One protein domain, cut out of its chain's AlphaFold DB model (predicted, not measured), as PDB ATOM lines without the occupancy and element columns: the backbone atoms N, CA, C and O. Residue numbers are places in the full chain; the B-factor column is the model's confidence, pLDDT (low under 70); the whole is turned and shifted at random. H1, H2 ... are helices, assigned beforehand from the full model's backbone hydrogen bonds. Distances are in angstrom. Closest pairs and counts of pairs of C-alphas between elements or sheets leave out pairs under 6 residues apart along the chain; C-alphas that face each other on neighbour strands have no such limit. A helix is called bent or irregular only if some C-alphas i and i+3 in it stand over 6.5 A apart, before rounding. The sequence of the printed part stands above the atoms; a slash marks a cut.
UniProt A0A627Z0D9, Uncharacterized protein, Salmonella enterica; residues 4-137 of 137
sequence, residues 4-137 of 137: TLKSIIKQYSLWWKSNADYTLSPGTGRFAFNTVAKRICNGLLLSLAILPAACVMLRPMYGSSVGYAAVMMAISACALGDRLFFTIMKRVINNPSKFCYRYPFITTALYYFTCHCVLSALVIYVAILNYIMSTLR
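This is residues 4 to 137 of the 137 residues of an uncharacterized protein of Salmonella enterica (UniProt A0A627Z0D9). A long helix folds back on itself into arms H2a and H2b, and long H4 crosses H2b; away from the fold, H1 packs across H2a. The printed part, 134 residues with four named helices, H1 to H4, is all helix and only just compact, close to loose: radius of gyration of the C-alphas 16.7 A, spans 52 by 34 by 30 A.

H1, residues 4 to 24, begins at C-alpha 4 (53.892, 99.941, 24.248). H2, residues 33 to 92, assigned as one helix by its hydrogen bonds, is bent, C-alphas 61 and 64 being 9.6 A apart: H2a is 33 to 61, 37.5 A, and H2b 64 to 92, 41.6 A. Both arms are irregular: C-alphas 57 and 60 are 7.0 A apart, 64 and 67 7.7 A. H3 is 96 to 102; H4, 104 to 135, 46.8 A, ends at C-alpha 135 (29.889, 77.039, 57.286).

H1, with residues 11 to 19 alone, touches H2a; the closest C-alphas, Trp 15 and Asn 42, are 6.2 A apart. H2b, with 73 to 85 alone, touches H4 at a steep tilt of 52 degrees, opposite ways, closest C-alphas Gly 81 and Cys 115, 4.4 A. H2a and H3 are apart. Every O i to N i+4 pair is within hydrogen-bond range in H1, H3 and H4, 19 of 25 in H2a, 22 of 25 in H2b.

The printed part has no cut and no long link; residues 4 to 49 are among 55 under pLDDT 70.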
ATOM      1  N   THR A   4      54.091 100.695  23.008       49.47
ATOM      2  CA  THR A   4      53.892  99.941  24.248       49.47
ATOM      3  C   THR A   4      53.846  98.435  23.999       49.47
ATOM      4  O   THR A   4      54.513  97.681  24.698       49.47
ATOM      5  N   LEU A   5      53.146  97.981  22.955       44.19
ATOM      6  CA  LEU A   5      53.041  96.558  22.624       44.19
ATOM      7  C   LEU A   5      54.397  95.990  22.181       44.19
ATOM      8  O   LEU A   5      54.788  94.914  22.624       44.19
ATOM      9  N   LYS A   6      55.161  96.740  21.374       51.47
ATOM     10  CA  LYS A   6      56.539  96.362  21.011       51.47
ATOM     11  C   LYS A   6      57.460  96.309  22.234       51.47
ATOM     12  O   LYS A   6      58.288  95.405  22.318       51.47
ATOM     13  N   SER A   7      57.311  97.242  23.176       51.12
ATOM     14  CA  SER A   7      58.074  97.251  24.431       51.12
ATOM     15  C   SER A   7      57.746  96.036  25.302       51.12
ATOM     16  O   SER A   7      58.659  95.335  25.732       51.12
ATOM     17  N   ILE A   8      56.458  95.715  25.464       52.56
ATOM     18  CA  ILE A   8      55.984  94.529  26.190       52.56
ATOM     19  C   ILE A   8      56.530  93.254  25.544       52.56
ATOM     20  O   ILE A   8      57.089  92.414  26.238       52.56
ATOM     21  N   ILE A   9      56.461  93.131  24.215       51.94
ATOM     22  CA  ILE A   9      57.001  91.974  23.480       51.94
ATOM     23  C   ILE A   9      58.522  91.863  23.649       51.94
ATOM     24  O   ILE A   9      59.042  90.762  23.820       51.94
ATOM     25  N   LYS A  10      59.253  92.984  23.623       59.19
ATOM     26  CA  LYS A  10      60.709  93.005  23.830       59.19
ATOM     27  C   LYS A  10      61.081  92.618  25.262       59.19
ATOM     28  O   LYS A  10      62.013  91.848  25.462       59.19
ATOM     29  N   GLN A  11      60.365  93.128  26.260       58.47
ATOM     30  CA  GLN A  11      60.581  92.746  27.656       58.47
ATOM     31  C   GLN A  11      60.210  91.281  27.893       58.47
ATOM     32  O   GLN A  11      60.946  90.570  28.572       58.47
ATOM     33  N   TYR A  12      59.147  90.802  27.250       55.12
ATOM     34  CA  TYR A  12      58.748  89.403  27.273       55.12
ATOM     35  C   TYR A  12      59.786  88.491  26.607       55.12
ATOM     36  O   TYR A  12      60.116  87.443  27.152       55.12
ATOM     37  N   SER A  13      60.371  88.888  25.471       50.66
ATOM     38  CA  SER A  13      61.419  88.100  24.806       50.66
ATOM     39  C   SER A  13      62.722  88.061  25.612       50.66
ATOM     40  O   SER A  13      63.379  87.022  25.664       50.66
ATOM     41  N   LEU A  14      63.071  89.155  26.300       55.91
ATOM     42  CA  LEU A  14      64.211  89.219  27.222       55.91
ATOM     43  C   LEU A  14      63.978  88.379  28.487       55.91
ATOM     44  O   LEU A  14      64.882  87.667  28.926       55.91
ATOM     45  N   TRP A  15      62.766  88.421  29.042       59.84
ATOM     46  CA  TRP A  15      62.335  87.557  30.141       59.84
ATOM     47  C   TRP A  15      62.373  86.083  29.734       59.84
ATOM     48  O   TRP A  15      62.950  85.260  30.443       59.84
ATOM     49  N   TRP A  16      61.851  85.768  28.551       54.41
ATOM     50  CA  TRP A  16      61.844  84.424  27.997       54.41
ATOM     51  C   TRP A  16      63.258  83.890  27.767       54.41
ATOM     52  O   TRP A  16      63.546  82.770  28.168       54.41
ATOM     53  N   LYS A  17      64.160  84.688  27.185       53.97
ATOM     54  CA  LYS A  17      65.570  84.313  26.996       53.97
ATOM     55  C   LYS A  17      66.240  83.987  28.332       53.97
ATOM     56  O   LYS A  17      66.790  82.904  28.487       53.97
ATOM     57  N   SER A  18      66.077  84.862  29.327       53.88
ATOM     58  CA  SER A  18      66.589  84.633  30.685       53.88
ATOM     59  C   SER A  18      66.019  83.368  31.339       53.88
ATOM     60  O   SER A  18      66.697  82.732  32.143       53.88
ATOM     61  N   ASN A  19      64.774  83.011  31.026       51.59
ATOM     62  CA  ASN A  19      64.099  81.838  31.566       51.59
ATOM     63  C   ASN A  19      64.438  80.540  30.820       51.59
ATOM     64  O   ASN A  19      64.593  79.497  31.451       51.59
ATOM     65  N   ALA A  20      64.557  80.584  29.496       50.56
ATOM     66  CA  ALA A  20      64.990  79.460  28.676       50.56
ATOM     67  C   ALA A  20      66.419  79.052  29.059       50.56
ATOM     68  O   ALA A  20      66.657  77.873  29.313       50.56
ATOM     69  N   ASP A  21      67.316  80.028  29.233       52.50
ATOM     70  CA  ASP A  21      68.692  79.801  29.688       52.50
ATOM     71  C   ASP A  21      68.731  79.208  31.117       52.50
ATOM     72  O   ASP A  21      69.492  78.281  31.387       52.50
ATOM     73  N   TYR A  22      67.852  79.663  32.022       48.22
ATOM     74  CA  TYR A  22      67.730  79.137  33.393       48.22
ATOM     75  C   TYR A  22      67.187  77.701  33.452       48.22
ATOM     76  O   TYR A  22      67.652  76.881  34.239       48.22
ATOM     77  N   THR A  23      66.167  77.396  32.650       44.44
ATOM     78  CA  THR A  23      65.376  76.165  32.803       44.44
ATOM     79  C   THR A  23      65.895  75.026  31.923       44.44
ATOM     80  O   THR A  23      65.600  73.864  32.207       44.44
ATOM     81  N   LEU A  24      66.642  75.330  30.858       47.69
ATOM     82  CA  LEU A  24      67.253  74.347  29.950       47.69
ATOM     83  C   LEU A  24      68.749  74.128  30.224       47.69
ATOM     84  O   LEU A  24      69.362  73.282  29.578       47.69
ATOM     85  N   SER A  25      69.316  74.838  31.205       47.25
ATOM     86  CA  SER A  25      70.611  74.511  31.800       47.25
ATOM     87  C   SER A  25      70.559  73.097  32.405       47.25
ATOM     88  O   SER A  25      69.740  72.856  33.294       47.25
ATOM     89  N   PRO A  26      71.425  72.159  31.974       43.06
ATOM     90  CA  PRO A  26      71.512  70.817  32.556       43.06
ATOM     91  C   PRO A  26      72.062  70.822  33.995       43.06
ATOM     92  O   PRO A  26      71.962  69.818  34.693       43.06
ATOM     93  N   GLY A  27      72.619  71.945  34.461       45.03
ATOM     94  CA  GLY A  27      73.109  72.105  35.824       45.03
ATOM     95  C   GLY A  27      72.037  72.650  36.765       45.03
ATOM     96  O   GLY A  27      71.731  73.844  36.750       45.03
ATOM     97  N   THR A  28      71.522  71.805  37.657       48.88
ATOM     98  CA  THR A  28      71.030  72.256  38.965       48.88
ATOM     99  C   THR A  28      72.227  72.767  39.767       48.88
ATOM    100  O   THR A  28      72.898  71.989  40.439       48.88
ATOM    101  N   GLY A  29      72.554  74.056  39.684       45.78
ATOM    102  CA  GLY A  29      73.691  74.565  40.451       45.78
ATOM    103  C   GLY A  29      73.972  76.046  40.257       45.78
ATOM    104  O   GLY A  29      74.551  76.434  39.255       45.78
ATOM    105  N   ARG A  30      73.587  76.846  41.259       45.66
ATOM    106  CA  ARG A  30      74.102  78.192  41.584       45.66
ATOM    107  C   ARG A  30      74.240  79.170  40.404       45.66
ATOM    108  O   ARG A  30      75.324  79.362  39.870       45.66
ATOM    109  N   PHE A  31      73.170  79.906  40.099       47.97
ATOM    110  CA  PHE A  31      73.292  81.155  39.336       47.97
ATOM    111  C   PHE A  31      73.318  82.378  40.258       47.97
ATOM    112  O   PHE A  31      72.640  82.415  41.284       47.97
ATOM    113  N   ALA A  32      74.115  83.374  39.863       53.22
ATOM    114  CA  ALA A  32      74.316  84.631  40.572       53.22
ATOM    115  C   ALA A  32      72.989  85.361  40.850       53.22
ATOM    116  O   ALA A  32      72.104  85.424  39.993       53.22
ATOM    117  N   PHE A  33      72.882  85.963  42.037       48.12
ATOM    118  CA  PHE A  33      71.706  86.690  42.536       48.12
ATOM    119  C   PHE A  33      71.106  87.676  41.512       48.12
ATOM    120  O   PHE A  33      69.888  87.781  41.398       48.12
ATOM    121  N   ASN A  34      71.938  88.311  40.680       44.94
ATOM    122  CA  ASN A  34      71.505  89.235  39.625       44.94
ATOM    123  C   ASN A  34      70.579  88.610  38.565       44.94
ATOM    124  O   ASN A  34      69.684  89.289  38.059       44.94
ATOM    125  N   THR A  35      70.755  87.331  38.229       52.03
ATOM    126  CA  THR A  35      69.896  86.636  37.255       52.03
ATOM    127  C   THR A  35      68.537  86.313  37.871       52.03
ATOM    128  O   THR A  35      67.506  86.463  37.219       52.03
ATOM    129  N   VAL A  36      68.517  85.947  39.156       51.19
ATOM    130  CA  VAL A  36      67.285  85.710  39.925       51.19
ATOM    131  C   VAL A  36      66.524  87.019  40.154       51.19
ATOM    132  O   VAL A  36      65.317  87.066  39.934       51.19
ATOM    133  N   ALA A  37      67.216  88.105  40.502       49.91
ATOM    134  CA  ALA A  37      66.616  89.422  40.706       49.91
ATOM    135  C   ALA A  37      65.976  89.977  39.420       49.91
ATOM    136  O   ALA A  37      64.826  90.413  39.445       49.91
ATOM    137  N   LYS A  38      66.654  89.875  38.264       52.97
ATOM    138  CA  LYS A  38      66.053  90.226  36.960       52.97
ATOM    139  C   LYS A  38      64.807  89.397  36.651       52.97
ATOM    140  O   LYS A  38      63.843  89.915  36.091       52.97
ATOM    141  N   ARG A  39      64.815  88.120  37.031       53.72
ATOM    142  CA  ARG A  39      63.692  87.202  36.842       53.72
ATOM    143  C   ARG A  39      62.481  87.594  37.693       53.72
ATOM    144  O   ARG A  39      61.369  87.617  37.173       53.72
ATOM    145  N   ILE A  40      62.713  87.978  38.949       54.47
ATOM    146  CA  ILE A  40      61.684  88.486  39.868       54.47
ATOM    147  C   ILE A  40      61.101  89.808  39.352       54.47
ATOM    148  O   ILE A  40      59.884  89.917  39.228       54.47
ATOM    149  N   CYS A  41      61.939  90.779  38.970       57.53
ATOM    150  CA  CYS A  41      61.472  92.071  38.448       57.53
ATOM    151  C   CYS A  41      60.641  91.929  37.165       57.53
ATOM    152  O   CYS A  41      59.622  92.597  37.001       57.53
ATOM    153  N   ASN A  42      61.037  91.033  36.263       57.22
ATOM    154  CA  ASN A  42      60.294  90.801  35.029       57.22
ATOM    155  C   ASN A  42      58.995  90.001  35.269       57.22
ATOM    156  O   ASN A  42      57.982  90.301  34.644       57.22
ATOM    157  N   GLY A  43      58.988  89.038  36.201       55.41
ATOM    158  CA  GLY A  43      57.763  88.353  36.642       55.41
ATOM    159  C   GLY A  43      56.762  89.300  37.318       55.41
ATOM    160  O   GLY A  43      55.561  89.206  37.080       55.41
ATOM    161  N   LEU A  44      57.257  90.279  38.082       60.44
ATOM    162  CA  LEU A  44      56.461  91.376  38.644       60.44
ATOM    163  C   LEU A  44      55.825  92.239  37.546       60.44
ATOM    164  O   LEU A  44      54.630  92.515  37.606       60.44
ATOM    165  N   LEU A  45      56.577  92.606  36.504       64.12
ATOM    166  CA  LEU A  45      56.032  93.342  35.354       64.12
ATOM    167  C   LEU A  45      54.945  92.546  34.611       64.12
ATOM    168  O   LEU A  45      53.947  93.120  34.184       64.12
ATOM    169  N   LEU A  46      55.097  91.225  34.501       63.66
ATOM    170  CA  LEU A  46      54.082  90.331  33.928       63.66
ATOM    171  C   LEU A  46      52.842  90.194  34.821       63.66
ATOM    172  O   LEU A  46      51.723  90.157  34.310       63.66
ATOM    173  N   SER A  47      53.016  90.215  36.144       64.94
ATOM    174  CA  SER A  47      51.897  90.201  37.094       64.94
ATOM    175  C   SER A  47      51.003  91.437  36.964       64.94
ATOM    176  O   SER A  47      49.789  91.325  37.125       64.94
ATOM    177  N   LEU A  48      51.553  92.585  36.545       67.69
ATOM    178  CA  LEU A  48      50.767  93.791  36.254       67.69
ATOM    179  C   LEU A  48      49.801  93.596  35.077       67.69
ATOM    180  O   LEU A  48      48.741  94.215  35.060       67.69
ATOM    181  N   ALA A  49      50.129  92.731  34.115       68.62
ATOM    182  CA  ALA A  49      49.240  92.428  32.993       68.62
ATOM    183  C   ALA A  49      48.096  91.473  33.384       68.62
ATOM    184  O   ALA A  49      47.056  91.462  32.730       68.62
ATOM    185  N   ILE A  50      48.265  90.702  34.462       77.62
ATOM    186  CA  ILE A  50      47.252  89.778  35.001       77.62
ATOM    187  C   ILE A  50      46.432  90.430  36.125       77.62
ATOM    188  O   ILE A  50      45.302  90.026  36.399       77.62
ATOM    189  N   LEU A  51      46.963  91.487  36.741       80.44
ATOM    190  CA  LEU A  51      46.331  92.212  37.837       80.44
ATOM    191  C   LEU A  51      44.886  92.663  37.543       80.44
ATOM    192  O   LEU A  51      44.044  92.458  38.416       80.44
ATOM    193  N   PRO A  52      44.529  93.194  36.352       82.31
ATOM    194  CA  PRO A  52      43.140  93.540  36.055       82.31
ATOM    195  C   PRO A  52      42.197  92.333  36.128       82.31
ATOM    196  O   PRO A  52      41.109  92.442  36.692       82.31
ATOM    197  N   ALA A  53      42.627  91.172  35.620       80.94
ATOM    198  CA  ALA A  53      41.845  89.940  35.695       80.94
ATOM    199  C   ALA A  53      41.679  89.488  37.153       80.94
ATOM    200  O   ALA A  53      40.564  89.193  37.578       80.94
ATOM    201  N   ALA A  54      42.753  89.526  37.948       81.31
ATOM    202  CA  ALA A  54      42.694  89.205  39.373       81.31
ATOM    203  C   ALA A  54      41.734  90.139  40.131       81.31
ATOM    204  O   ALA A  54      40.896  89.666  40.896       81.31
ATOM    205  N   CYS A  55      41.788  91.449  39.870       83.81
ATOM    206  CA  CYS A  55      40.865  92.424  40.450       83.81
ATOM    207  C   CYS A  55      39.405  92.098  40.116       83.81
ATOM    208  O   CYS A  55      38.570  92.081  41.018       83.81
ATOM    209  N   VAL A  56      39.090  91.818  38.848       86.06
ATOM    210  CA  VAL A  56      37.718  91.499  38.418       86.06
ATOM    211  C   VAL A  56      37.208  90.225  39.089       86.06
ATOM    212  O   VAL A  56      36.090  90.215  39.597       86.06
ATOM    213  N   MET A  57      38.031  89.177  39.140       85.00
ATOM    214  CA  MET A  57      37.643  87.882  39.707       85.00
ATOM    215  C   MET A  57      37.463  87.918  41.228       85.00
ATOM    216  O   MET A  57      36.641  87.187  41.768       85.00
ATOM    217  N   LEU A  58      38.220  88.767  41.925       85.31
ATOM    218  CA  LEU A  58      38.207  88.853  43.387       85.31
ATOM    219  C   LEU A  58      37.246  89.911  43.935       85.31
ATOM    220  O   LEU A  58      36.882  89.854  45.111       85.31
ATOM    221  N   ARG A  59      36.817  90.870  43.106       86.25
ATOM    222  CA  ARG A  59      35.891  91.940  43.505       86.25
ATOM    223  C   ARG A  59      34.589  91.427  44.140       86.25
ATOM    224  O   ARG A  59      34.179  92.039  45.122       86.25
ATOM    225  N   PRO A  60      33.961  90.324  43.680       84.19
ATOM    226  CA  PRO A  60      32.772  89.780  44.339       84.19
ATOM    227  C   PRO A  60      33.013  89.323  45.785       84.19
ATOM    228  O   PRO A  60      32.094  89.369  46.590       84.19
ATOM    229  N   MET A  61      34.237  88.898  46.122       83.06
ATOM    230  CA  MET A  61      34.568  88.393  47.462       83.06
ATOM    231  C   MET A  61      35.070  89.489  48.406       83.06
ATOM    232  O   MET A  61      34.788  89.447  49.598       83.06
ATOM    233  N   TYR A  62      35.830  90.460  47.890       81.94
ATOM    234  CA  TYR A  62      36.536  91.450  48.716       81.94
ATOM    235  C   TYR A  62      36.060  92.897  48.519       81.94
ATOM    236  O   TYR A  62      36.555  93.801  49.192       81.94
ATOM    237  N   GLY A  63      35.111  93.146  47.612       82.06
ATOM    238  CA  GLY A  63      34.536  94.472  47.387       82.06
ATOM    239  C   GLY A  63      35.577  95.519  46.974       82.06
ATOM    240  O   GLY A  63      36.407  95.286  46.094       82.06
ATOM    241  N   SER A  64      35.527  96.699  47.595       77.31
ATOM    242  CA  SER A  64      36.484  97.795  47.369       77.31
ATOM    243  C   SER A  64      37.878  97.523  47.954       77.31
ATOM    244  O   SER A  64      38.846  98.150  47.529       77.31
ATOM    245  N   SER A  65      38.013  96.546  48.856       78.75
ATOM    246  CA  SER A  65      39.260  96.158  49.535       78.75
ATOM    247  C   SER A  65      40.152  95.220  48.706       78.75
ATOM    248  O   SER A  65      41.131  94.673  49.210       78.75
ATOM    249  N   VAL A  66      39.813  94.994  47.432       85.12
ATOM    250  CA  VAL A  66      40.393  93.940  46.581       85.12
ATOM    251  C   VAL A  66      41.886  94.114  46.280       85.12
ATOM    252  O   VAL A  66      42.547  93.148  45.909       85.12
ATOM    253  N   GLY A  67      42.437  95.322  46.448       76.56
ATOM    254  CA  GLY A  67      43.772  95.689  45.964       76.56
ATOM    255  C   GLY A  67      44.883  94.733  46.403       76.56
ATOM    256  O   GLY A  67      45.585  94.178  45.561       76.56
ATOM    257  N   TYR A  68      45.017  94.483  47.708       79.75
ATOM    258  CA  TYR A  68      46.081  93.611  48.221       79.75
ATOM    259  C   TYR A  68      45.891  92.149  47.793       79.75
ATOM    260  O   TYR A  68      46.832  91.505  47.329       79.75
ATOM    261  N   ALA A  69      44.658  91.638  47.876       81.81
ATOM    262  CA  ALA A  69      44.335  90.273  47.468       81.81
ATOM    263  C   ALA A  69      44.603  90.052  45.970       81.81
ATOM    264  O   ALA A  69      45.198  89.045  45.593       81.81
ATOM    265  N   ALA A  70      44.241  91.010  45.115       84.44
ATOM    266  CA  ALA A  70      44.482  90.932  43.677       84.44
ATOM    267  C   ALA A  70      45.964  90.937  43.318       84.44
ATOM    268  O   ALA A  70      46.378  90.140  42.476       84.44
ATOM    269  N   VAL A  71      46.769  91.766  43.984       83.25
ATOM    270  CA  VAL A  71      48.225  91.771  43.787       83.25
ATOM    271  C   VAL A  71      48.824  90.421  44.175       83.25
ATOM    272  O   VAL A  71      49.551  89.821  43.381       83.25
ATOM    273  N   MET A  72      48.470  89.892  45.350       83.31
ATOM    274  CA  MET A  72      48.984  88.599  45.811       83.31
ATOM    275  C   MET A  72      48.565  87.444  44.894       83.31
ATOM    276  O   MET A  72      49.378  86.565  44.589       83.31
ATOM    277  N   MET A  73      47.327  87.460  44.401       86.06
ATOM    278  CA  MET A  73      46.808  86.433  43.496       86.06
ATOM    279  C   MET A  73      47.442  86.513  42.105       86.06
ATOM    280  O   MET A  73      47.798  85.478  41.545       86.06
ATOM    281  N   ALA A  74      47.663  87.718  41.571       83.00
ATOM    282  CA  ALA A  74      48.349  87.911  40.294       83.00
ATOM    283  C   ALA A  74      49.809  87.428  40.353       83.00
ATOM    284  O   ALA A  74      50.249  86.692  39.468       83.00
ATOM    285  N   ILE A  75      50.542  87.766  41.421       79.69
ATOM    286  CA  ILE A  75      51.918  87.286  41.632       79.69
ATOM    287  C   ILE A  75      51.945  85.756  41.747       79.69
ATOM    288  O   ILE A  75      52.758  85.100  41.090       79.69
ATOM    289  N   SER A  76      51.037  85.181  42.539       82.75
ATOM    290  CA  SER A  76      50.949  83.727  42.734       82.75
ATOM    291  C   SER A  76      50.633  82.995  41.427       82.75
ATOM    292  O   SER A  76      51.269  81.986  41.111       82.75
ATOM    293  N   ALA A  77      49.704  83.529  40.630       85.12
ATOM    294  CA  ALA A  77      49.336  82.976  39.333       85.12
ATOM    295  C   ALA A  77      50.492  83.011  38.326       85.12
ATOM    296  O   ALA A  77      50.718  82.026  37.624       85.12
ATOM    297  N   CYS A  78      51.263  84.101  38.282       80.19
ATOM    298  CA  CYS A  78      52.475  84.176  37.465       80.19
ATOM    299  C   CYS A  78      53.530  83.167  37.931       80.19
ATOM    300  O   CYS A  78      54.043  82.406  37.120       80.19
ATOM    301  N   ALA A  79      53.821  83.098  39.232       77.75
ATOM    302  CA  ALA A  79      54.869  82.221  39.759       77.75
ATOM    303  C   ALA A  79      54.583  80.727  39.521       77.75
ATOM    304  O   ALA A  79      55.477  79.955  39.158       77.75
ATOM    305  N   LEU A  80      53.334  80.305  39.723       80.25
ATOM    306  CA  LEU A  80      52.900  78.933  39.462       80.25
ATOM    307  C   LEU A  80      52.719  78.673  37.958       80.25
ATOM    308  O   LEU A  80      53.121  77.616  37.464       80.25
ATOM    309  N   GLY A  81      52.186  79.651  37.222       83.44
ATOM    310  CA  GLY A  81      52.030  79.605  35.771       83.44
ATOM    311  C   GLY A  81      53.360  79.472  35.033       83.44
ATOM    312  O   GLY A  81      53.444  78.658  34.118       83.44
ATOM    313  N   ASP A  82      54.419  80.148  35.486       76.06
ATOM    314  CA  ASP A  82      55.796  79.968  35.006       76.06
ATOM    315  C   ASP A  82      56.188  78.491  35.031       76.06
ATOM    316  O   ASP A  82      56.551  77.909  34.008       76.06
ATOM    317  N   ARG A  83      56.093  77.860  36.207       73.81
ATOM    318  CA  ARG A  83      56.502  76.460  36.394       73.81
ATOM    319  C   ARG A  83      55.702  75.518  35.501       73.81
ATOM    320  O   ARG A  83      56.282  74.618  34.883       73.81
ATOM    321  N   LEU A  84      54.389  75.728  35.427       80.94
ATOM    322  CA  LEU A  84      53.503  74.905  34.614       80.94
ATOM    323  C   LEU A  84      53.812  75.072  33.122       80.94
ATOM    324  O   LEU A  84      53.999  74.080  32.420       80.94
ATOM    325  N   PHE A  85      53.965  76.312  32.662       82.88
ATOM    326  CA  PHE A  85      54.293  76.628  31.277       82.88
ATOM    327  C   PHE A  85      55.614  75.988  30.845       82.88
ATOM    328  O   PHE A  85      55.652  75.293  29.831       82.88
ATOM    329  N   PHE A  86      56.685  76.126  31.635       71.56
ATOM    330  CA  PHE A  86      57.960  75.472  31.316       71.56
ATOM    331  C   PHE A  86      57.837  73.954  31.251       71.56
ATOM    332  O   PHE A  86      58.440  73.326  30.380       71.56
ATOM    333  N   THR A  87      57.058  73.364  32.155       74.94
ATOM    334  CA  THR A  87      56.828  71.917  32.173       74.94
ATOM    335  C   THR A  87      56.113  71.461  30.902       74.94
ATOM    336  O   THR A  87      56.546  70.489  30.284       74.94
ATOM    337  N   ILE A  88      55.076  72.185  30.469       81.00
ATOM    338  CA  ILE A  88      54.362  71.918  29.213       81.00
ATOM    339  C   ILE A  88      55.325  72.036  28.030       81.00
ATOM    340  O   ILE A  88      55.457  71.097  27.247       81.00
ATOM    341  N   MET A  89      56.059  73.145  27.932       79.12
ATOM    342  CA  MET A  89      56.964  73.403  26.810       79.12
ATOM    343  C   MET A  89      58.065  72.345  26.698       79.12
ATOM    344  O   MET A  89      58.353  71.887  25.595       79.12
ATOM    345  N   LYS A  90      58.641  71.903  27.824       76.56
ATOM    346  CA  LYS A  90      59.644  70.825  27.853       76.56
ATOM    347  C   LYS A  90      59.092  69.468  27.419       76.56
ATOM    348  O   LYS A  90      59.841  68.674  26.867       76.56
ATOM    349  N   ARG A  91      57.820  69.182  27.709       78.69
ATOM    350  CA  ARG A  91      57.188  67.896  27.374       78.69
ATOM    351  C   ARG A  91      56.685  67.844  25.937       78.69
ATOM    352  O   ARG A  91      56.737  66.790  25.321       78.69
ATOM    353  N   VAL A  92      56.177  68.962  25.425       84.38
ATOM    354  CA  VAL A  92      55.508  69.018  24.115       84.38
ATOM    355  C   VAL A  92      56.496  69.322  22.984       84.38
ATOM    356  O   VAL A  92      56.251  68.945  21.841       84.38
ATOM    357  N   ILE A  93      57.612  70.003  23.268       78.75
ATOM    358  CA  ILE A  93      58.520  70.512  22.235       78.75
ATOM    359  C   ILE A  93      59.942  69.994  22.464       78.75
ATOM    360  O   ILE A  93      60.576  70.319  23.463       78.75
ATOM    361  N   ASN A  94      60.490  69.292  21.467       75.25
ATOM    362  CA  ASN A  94      61.854  68.741  21.508       75.25
ATOM    363  C   ASN A  94      62.956  69.799  21.726       75.25
ATOM    364  O   ASN A  94      63.970  69.509  22.350       75.25
ATOM    365  N   ASN A  95      62.787  71.027  21.214       74.56
ATOM    366  CA  ASN A  95      63.703  72.146  21.473       74.56
ATOM    367  C   ASN A  95      62.925  73.430  21.830       74.56
ATOM    368  O   ASN A  95      62.609  74.235  20.941       74.56
ATOM    369  N   PRO A  96      62.604  73.634  23.123       64.56
ATOM    370  CA  PRO A  96      61.749  74.734  23.564       64.56
ATOM    371  C   PRO A  96      62.335  76.115  23.256       64.56
ATOM    372  O   PRO A  96      61.601  77.004  22.821       64.56
ATOM    373  N   SER A  97      63.655  76.298  23.399       63.47
ATOM    374  CA  SER A  97      64.332  77.560  23.068       63.47
ATOM    375  C   SER A  97      64.102  77.944  21.613       63.47
ATOM    376  O   SER A  97      63.608  79.035  21.328       63.47
ATOM    377  N   LYS A  98      64.416  77.031  20.685       67.88
ATOM    378  CA  LYS A  98      64.301  77.287  19.244       67.88
ATOM    379  C   LYS A  98      62.861  77.595  18.838       67.88
ATOM    380  O   LYS A  98      62.638  78.514  18.052       67.88
ATOM    381  N   PHE A  99      61.890  76.861  19.381       70.69
ATOM    382  CA  PHE A  99      60.474  77.104  19.105       70.69
ATOM    383  C   PHE A  99      60.047  78.510  19.525       70.69
ATOM    384  O   PHE A  99      59.411  79.221  18.754       70.69
ATOM    385  N   CYS A 100      60.446  78.945  20.714       64.19
ATOM    386  CA  CYS A 100      59.996  80.226  21.241       64.19
ATOM    387  C   CYS A 100      60.659  81.428  20.575       64.19
ATOM    388  O   CYS A 100      60.014  82.458  20.408       64.19
ATOM    389  N   TYR A 101      61.914  81.292  20.135       63.31
ATOM    390  CA  TYR A 101      62.533  82.300  19.272       63.31
ATOM    391  C   TYR A 101      61.828  82.407  17.922       63.31
ATOM    392  O   TYR A 101      61.686  83.505  17.388       63.31
ATOM    393  N   ARG A 102      61.379  81.273  17.375       72.44
ATOM    394  CA  ARG A 102      60.678  81.230  16.091       72.44
ATOM    395  C   ARG A 102      59.244  81.758  16.192       72.44
ATOM    396  O   ARG A 102      58.769  82.373  15.243       72.44
ATOM    397  N   TYR A 103      58.575  81.548  17.326       71.94
ATOM    398  CA  TYR A 103      57.163  81.883  17.531       71.94
ATOM    399  C   TYR A 103      56.911  82.694  18.816       71.94
ATOM    400  O   TYR A 103      56.148  82.263  19.684       71.94
ATOM    401  N   PRO A 104      57.489  83.903  18.950       61.16
ATOM    402  CA  PRO A 104      57.429  84.675  20.192       61.16
ATOM    403  C   PRO A 104      55.996  85.042  20.602       61.16
ATOM    404  O   PRO A 104      55.661  84.979  21.781       61.16
ATOM    405  N   PHE A 105      55.124  85.368  19.644       67.69
ATOM    406  CA  PHE A 105      53.719  85.689  19.917       67.69
ATOM    407  C   PHE A 105      52.936  84.499  20.476       67.69
ATOM    408  O   PHE A 105      52.221  84.654  21.462       67.69
ATOM    409  N   ILE A 106      53.103  83.312  19.887       74.00
ATOM    410  CA  ILE A 106      52.405  82.092  20.318       74.00
ATOM    411  C   ILE A 106      52.872  81.702  21.720       74.00
ATOM    412  O   ILE A 106      52.051  81.461  22.600       74.00
ATOM    413  N   THR A 107      54.185  81.720  21.959       70.69
ATOM    414  CA  THR A 107      54.768  81.470  23.284       70.69
ATOM    415  C   THR A 107      54.237  82.449  24.331       70.69
ATOM    416  O   THR A 107      53.945  82.051  25.453       70.69
ATOM    417  N   THR A 108      54.087  83.725  23.968       69.75
ATOM    418  CA  THR A 108      53.518  84.751  24.855       69.75
ATOM    419  C   THR A 108      52.057  84.466  25.175       69.75
ATOM    420  O   THR A 108      51.670  84.457  26.341       69.75
ATOM    421  N   ALA A 109      51.247  84.179  24.157       74.62
ATOM    422  CA  ALA A 109      49.832  83.876  24.335       74.62
ATOM    423  C   ALA A 109      49.615  82.625  25.203       74.62
ATOM    424  O   ALA A 109      48.811  82.657  26.131       74.62
ATOM    425  N   LEU A 110      50.374  81.552  24.955       80.69
ATOM    426  CA  LEU A 110      50.300  80.311  25.734       80.69
ATOM    427  C   LEU A 110      50.683  80.520  27.198       80.69
ATOM    428  O   LEU A 110      50.039  79.969  28.091       80.69
ATOM    429  N   TYR A 111      51.711  81.322  27.455       80.94
ATOM    430  CA  TYR A 111      52.089  81.678  28.812       80.94
ATOM    431  C   TYR A 111      50.980  82.447  29.529       80.94
ATOM    432  O   TYR A 111      50.555  82.039  30.608       80.94
ATOM    433  N   TYR A 112      50.456  83.511  28.909       78.75
ATOM    434  CA  TYR A 112      49.367  84.292  29.498       78.75
ATOM    435  C   TYR A 112      48.138  83.435  29.769       78.75
ATOM    436  O   TYR A 112      47.551  83.545  30.845       78.75
ATOM    437  N   PHE A 113      47.775  82.566  28.826       84.62
ATOM    438  CA  PHE A 113      46.688  81.614  28.997       84.62
ATOM    439  C   PHE A 113      46.944  80.692  30.195       84.62
ATOM    440  O   PHE A 113      46.092  80.574  31.072       84.62
ATOM    441  N   THR A 114      48.151  80.131  30.299       87.00
ATOM    442  CA  THR A 114      48.547  79.265  31.421       87.00
ATOM    443  C   THR A 114      48.403  79.994  32.759       87.00
ATOM    444  O   THR A 114      47.782  79.471  33.683       87.00
ATOM    445  N   CYS A 115      48.911  81.223  32.869       84.75
ATOM    446  CA  CYS A 115      48.792  82.011  34.094       84.75
ATOM    447  C   CYS A 115      47.337  82.383  34.425       84.75
ATOM    448  O   CYS A 115      46.974  82.364  35.597       84.75
ATOM    449  N   HIS A 116      46.485  82.666  33.433       86.50
ATOM    450  CA  HIS A 116      45.055  82.913  33.666       86.50
ATOM    451  C   HIS A 116      44.321  81.657  34.149       86.50
ATOM    452  O   HIS A 116      43.482  81.747  35.047       86.50
ATOM    453  N   CYS A 117      44.649  80.479  33.611       89.50
ATOM    454  CA  CYS A 117      44.106  79.216  34.107       89.50
ATOM    455  C   CYS A 117      44.499  78.981  35.571       89.50
ATOM    456  O   CYS A 117      43.648  78.641  36.391       89.50
ATOM    457  N   VAL A 118      45.768  79.223  35.918       90.81
ATOM    458  CA  VAL A 118      46.239  79.115  37.305       90.81
ATOM    459  C   VAL A 118      45.557  80.142  38.209       90.81
ATOM    460  O   VAL A 118      45.108  79.777  39.292       90.81
ATOM    461  N   LEU A 119      45.424  81.398  37.772       91.19
ATOM    462  CA  LEU A 119      44.695  82.427  38.516       91.19
ATOM    463  C   LEU A 119      43.260  81.979  38.811       91.19
ATOM    464  O   LEU A 119      42.816  82.057  39.951       91.19
ATOM    465  N   SER A 120      42.563  81.472  37.794       90.00
ATOM    466  CA  SER A 120      41.189  80.979  37.924       90.00
ATOM    467  C   SER A 120      41.103  79.858  38.960       90.00
ATOM    468  O   SER A 120      40.257  79.903  39.849       90.00
ATOM    469  N   ALA A 121      42.022  78.889  38.897       92.50
ATOM    470  CA  ALA A 121      42.089  77.790  39.855       92.50
ATOM    471  C   ALA A 121      42.359  78.280  41.289       92.50
ATOM    472  O   ALA A 121      41.707  77.820  42.225       92.50
ATOM    473  N   LEU A 122      43.270  79.244  41.465       90.81
ATOM    474  CA  LEU A 122      43.548  79.851  42.769       90.81
ATOM    475  C   LEU A 122      42.319  80.580  43.326       90.81
ATOM    476  O   LEU A 122      42.011  80.437  44.507       90.81
ATOM    477  N   VAL A 123      41.609  81.352  42.498       88.69
ATOM    478  CA  VAL A 123      40.398  82.071  42.929       88.69
ATOM    479  C   VAL A 123      39.311  81.087  43.353       88.69
ATOM    480  O   VAL A 123      38.728  81.263  44.419       88.69
ATOM    481  N   ILE A 124      39.079  80.030  42.566       90.38
ATOM    482  CA  ILE A 124      38.122  78.967  42.909       90.38
ATOM    483  C   ILE A 124      38.505  78.312  44.240       90.38
ATOM    484  O   ILE A 124      37.649  78.150  45.107       90.38
ATOM    485  N   TYR A 125      39.786  77.987  44.433       90.31
ATOM    486  CA  TYR A 125      40.277  77.407  45.682       90.31
ATOM    487  C   TYR A 125      39.985  78.310  46.889       90.31
ATOM    488  O   TYR A 125      39.436  77.843  47.885       90.31
ATOM    489  N   VAL A 126      40.296  79.607  46.794       87.50
ATOM    490  CA  VAL A 126      40.036  80.574  47.874       87.50
ATOM    491  C   VAL A 126      38.538  80.734  48.133       87.50
ATOM    492  O   VAL A 126      38.125  80.784  49.289       87.50
ATOM    493  N   ALA A 127      37.713  80.777  47.085       86.44
ATOM    494  CA  ALA A 127      36.263  80.877  47.220       86.44
ATOM    495  C   ALA A 127      35.677  79.668  47.968       86.44
ATOM    496  O   ALA A 127      34.908  79.841  48.913       86.44
ATOM    497  N   ILE A 128      36.088  78.453  47.591       89.00
ATOM    498  CA  ILE A 128      35.665  77.213  48.255       89.00
ATOM    499  C   ILE A 128      36.161  77.181  49.704       89.00
ATOM    500  O   ILE A 128      35.394  76.846  50.604       89.00
ATOM    501  N   LEU A 129      37.417  77.559  49.952       88.56
ATOM    502  CA  LEU A 129      37.978  77.597  51.302       88.56
ATOM    503  C   LEU A 129      37.198  78.561  52.208       88.56
ATOM    504  O   LEU A 129      36.833  78.195  53.323       88.56
ATOM    505  N   ASN A 130      36.900  79.767  51.719       85.00
ATOM    506  CA  ASN A 130      36.102  80.750  52.451       85.00
ATOM    507  C   ASN A 130      34.683  80.242  52.723       85.00
ATOM    508  O   ASN A 130      34.178  80.431  53.827       85.00
ATOM    509  N   TYR A 131      34.065  79.573  51.746       86.69
ATOM    510  CA  TYR A 131      32.763  78.939  51.928       86.69
ATOM    511  C   TYR A 131      32.807  77.898  53.052       86.69
ATOM    512  O   TYR A 131      32.043  78.008  54.002       86.69
ATOM    513  N   ILE A 132      33.755  76.953  53.010       88.94
ATOM    514  CA  ILE A 132      33.906  75.915  54.044       88.94
ATOM    515  C   ILE A 132      34.112  76.536  55.430       88.94
ATOM    516  O   ILE A 132      33.448  76.139  56.384       88.94
ATOM    517  N   MET A 133      35.002  77.527  55.550       86.88
ATOM    518  CA  MET A 133      35.260  78.195  56.829       86.88
ATOM    519  C   MET A 133      34.042  78.955  57.359       86.88
ATOM    520  O   MET A 133      33.844  78.998  58.569       86.88
ATOM    521  N   SER A 134      33.230  79.549  56.480       83.81
ATOM    522  CA  SER A 134      31.999  80.235  56.882       83.81
ATOM    523  C   SER A 134      30.938  79.270  57.400       83.81
ATOM    524  O   SER A 134      30.175  79.653  58.273       83.81
ATOM    525  N   THR A 135      30.867  78.053  56.860       77.94
ATOM    526  CA  THR A 135      29.889  77.039  57.286       77.94
ATOM    527  C   THR A 135      30.294  76.346  58.592       77.94
ATOM    528  O   THR A 135      29.453  75.770  59.270       77.94
ATOM    529  N   LEU A 136      31.585  76.378  58.939       72.06
ATOM    530  CA  LEU A 136      32.131  75.838  60.192       72.06
ATOM    531  C   LEU A 136      32.021  76.807  61.380       72.06
ATOM    532  O   LEU A 136      32.387  76.433  62.495       72.06
ATOM    533  N   ARG A 137      31.590  78.047  61.137       54.12
ATOM    534  CA  ARG A 137      31.501  79.122  62.125       54.12
ATOM    535  C   ARG A 137      30.060  79.334  62.563       54.12
ATOM    536  O   ARG A 137      29.883  79.629  63.762       54.12
TER     537      ARG A 137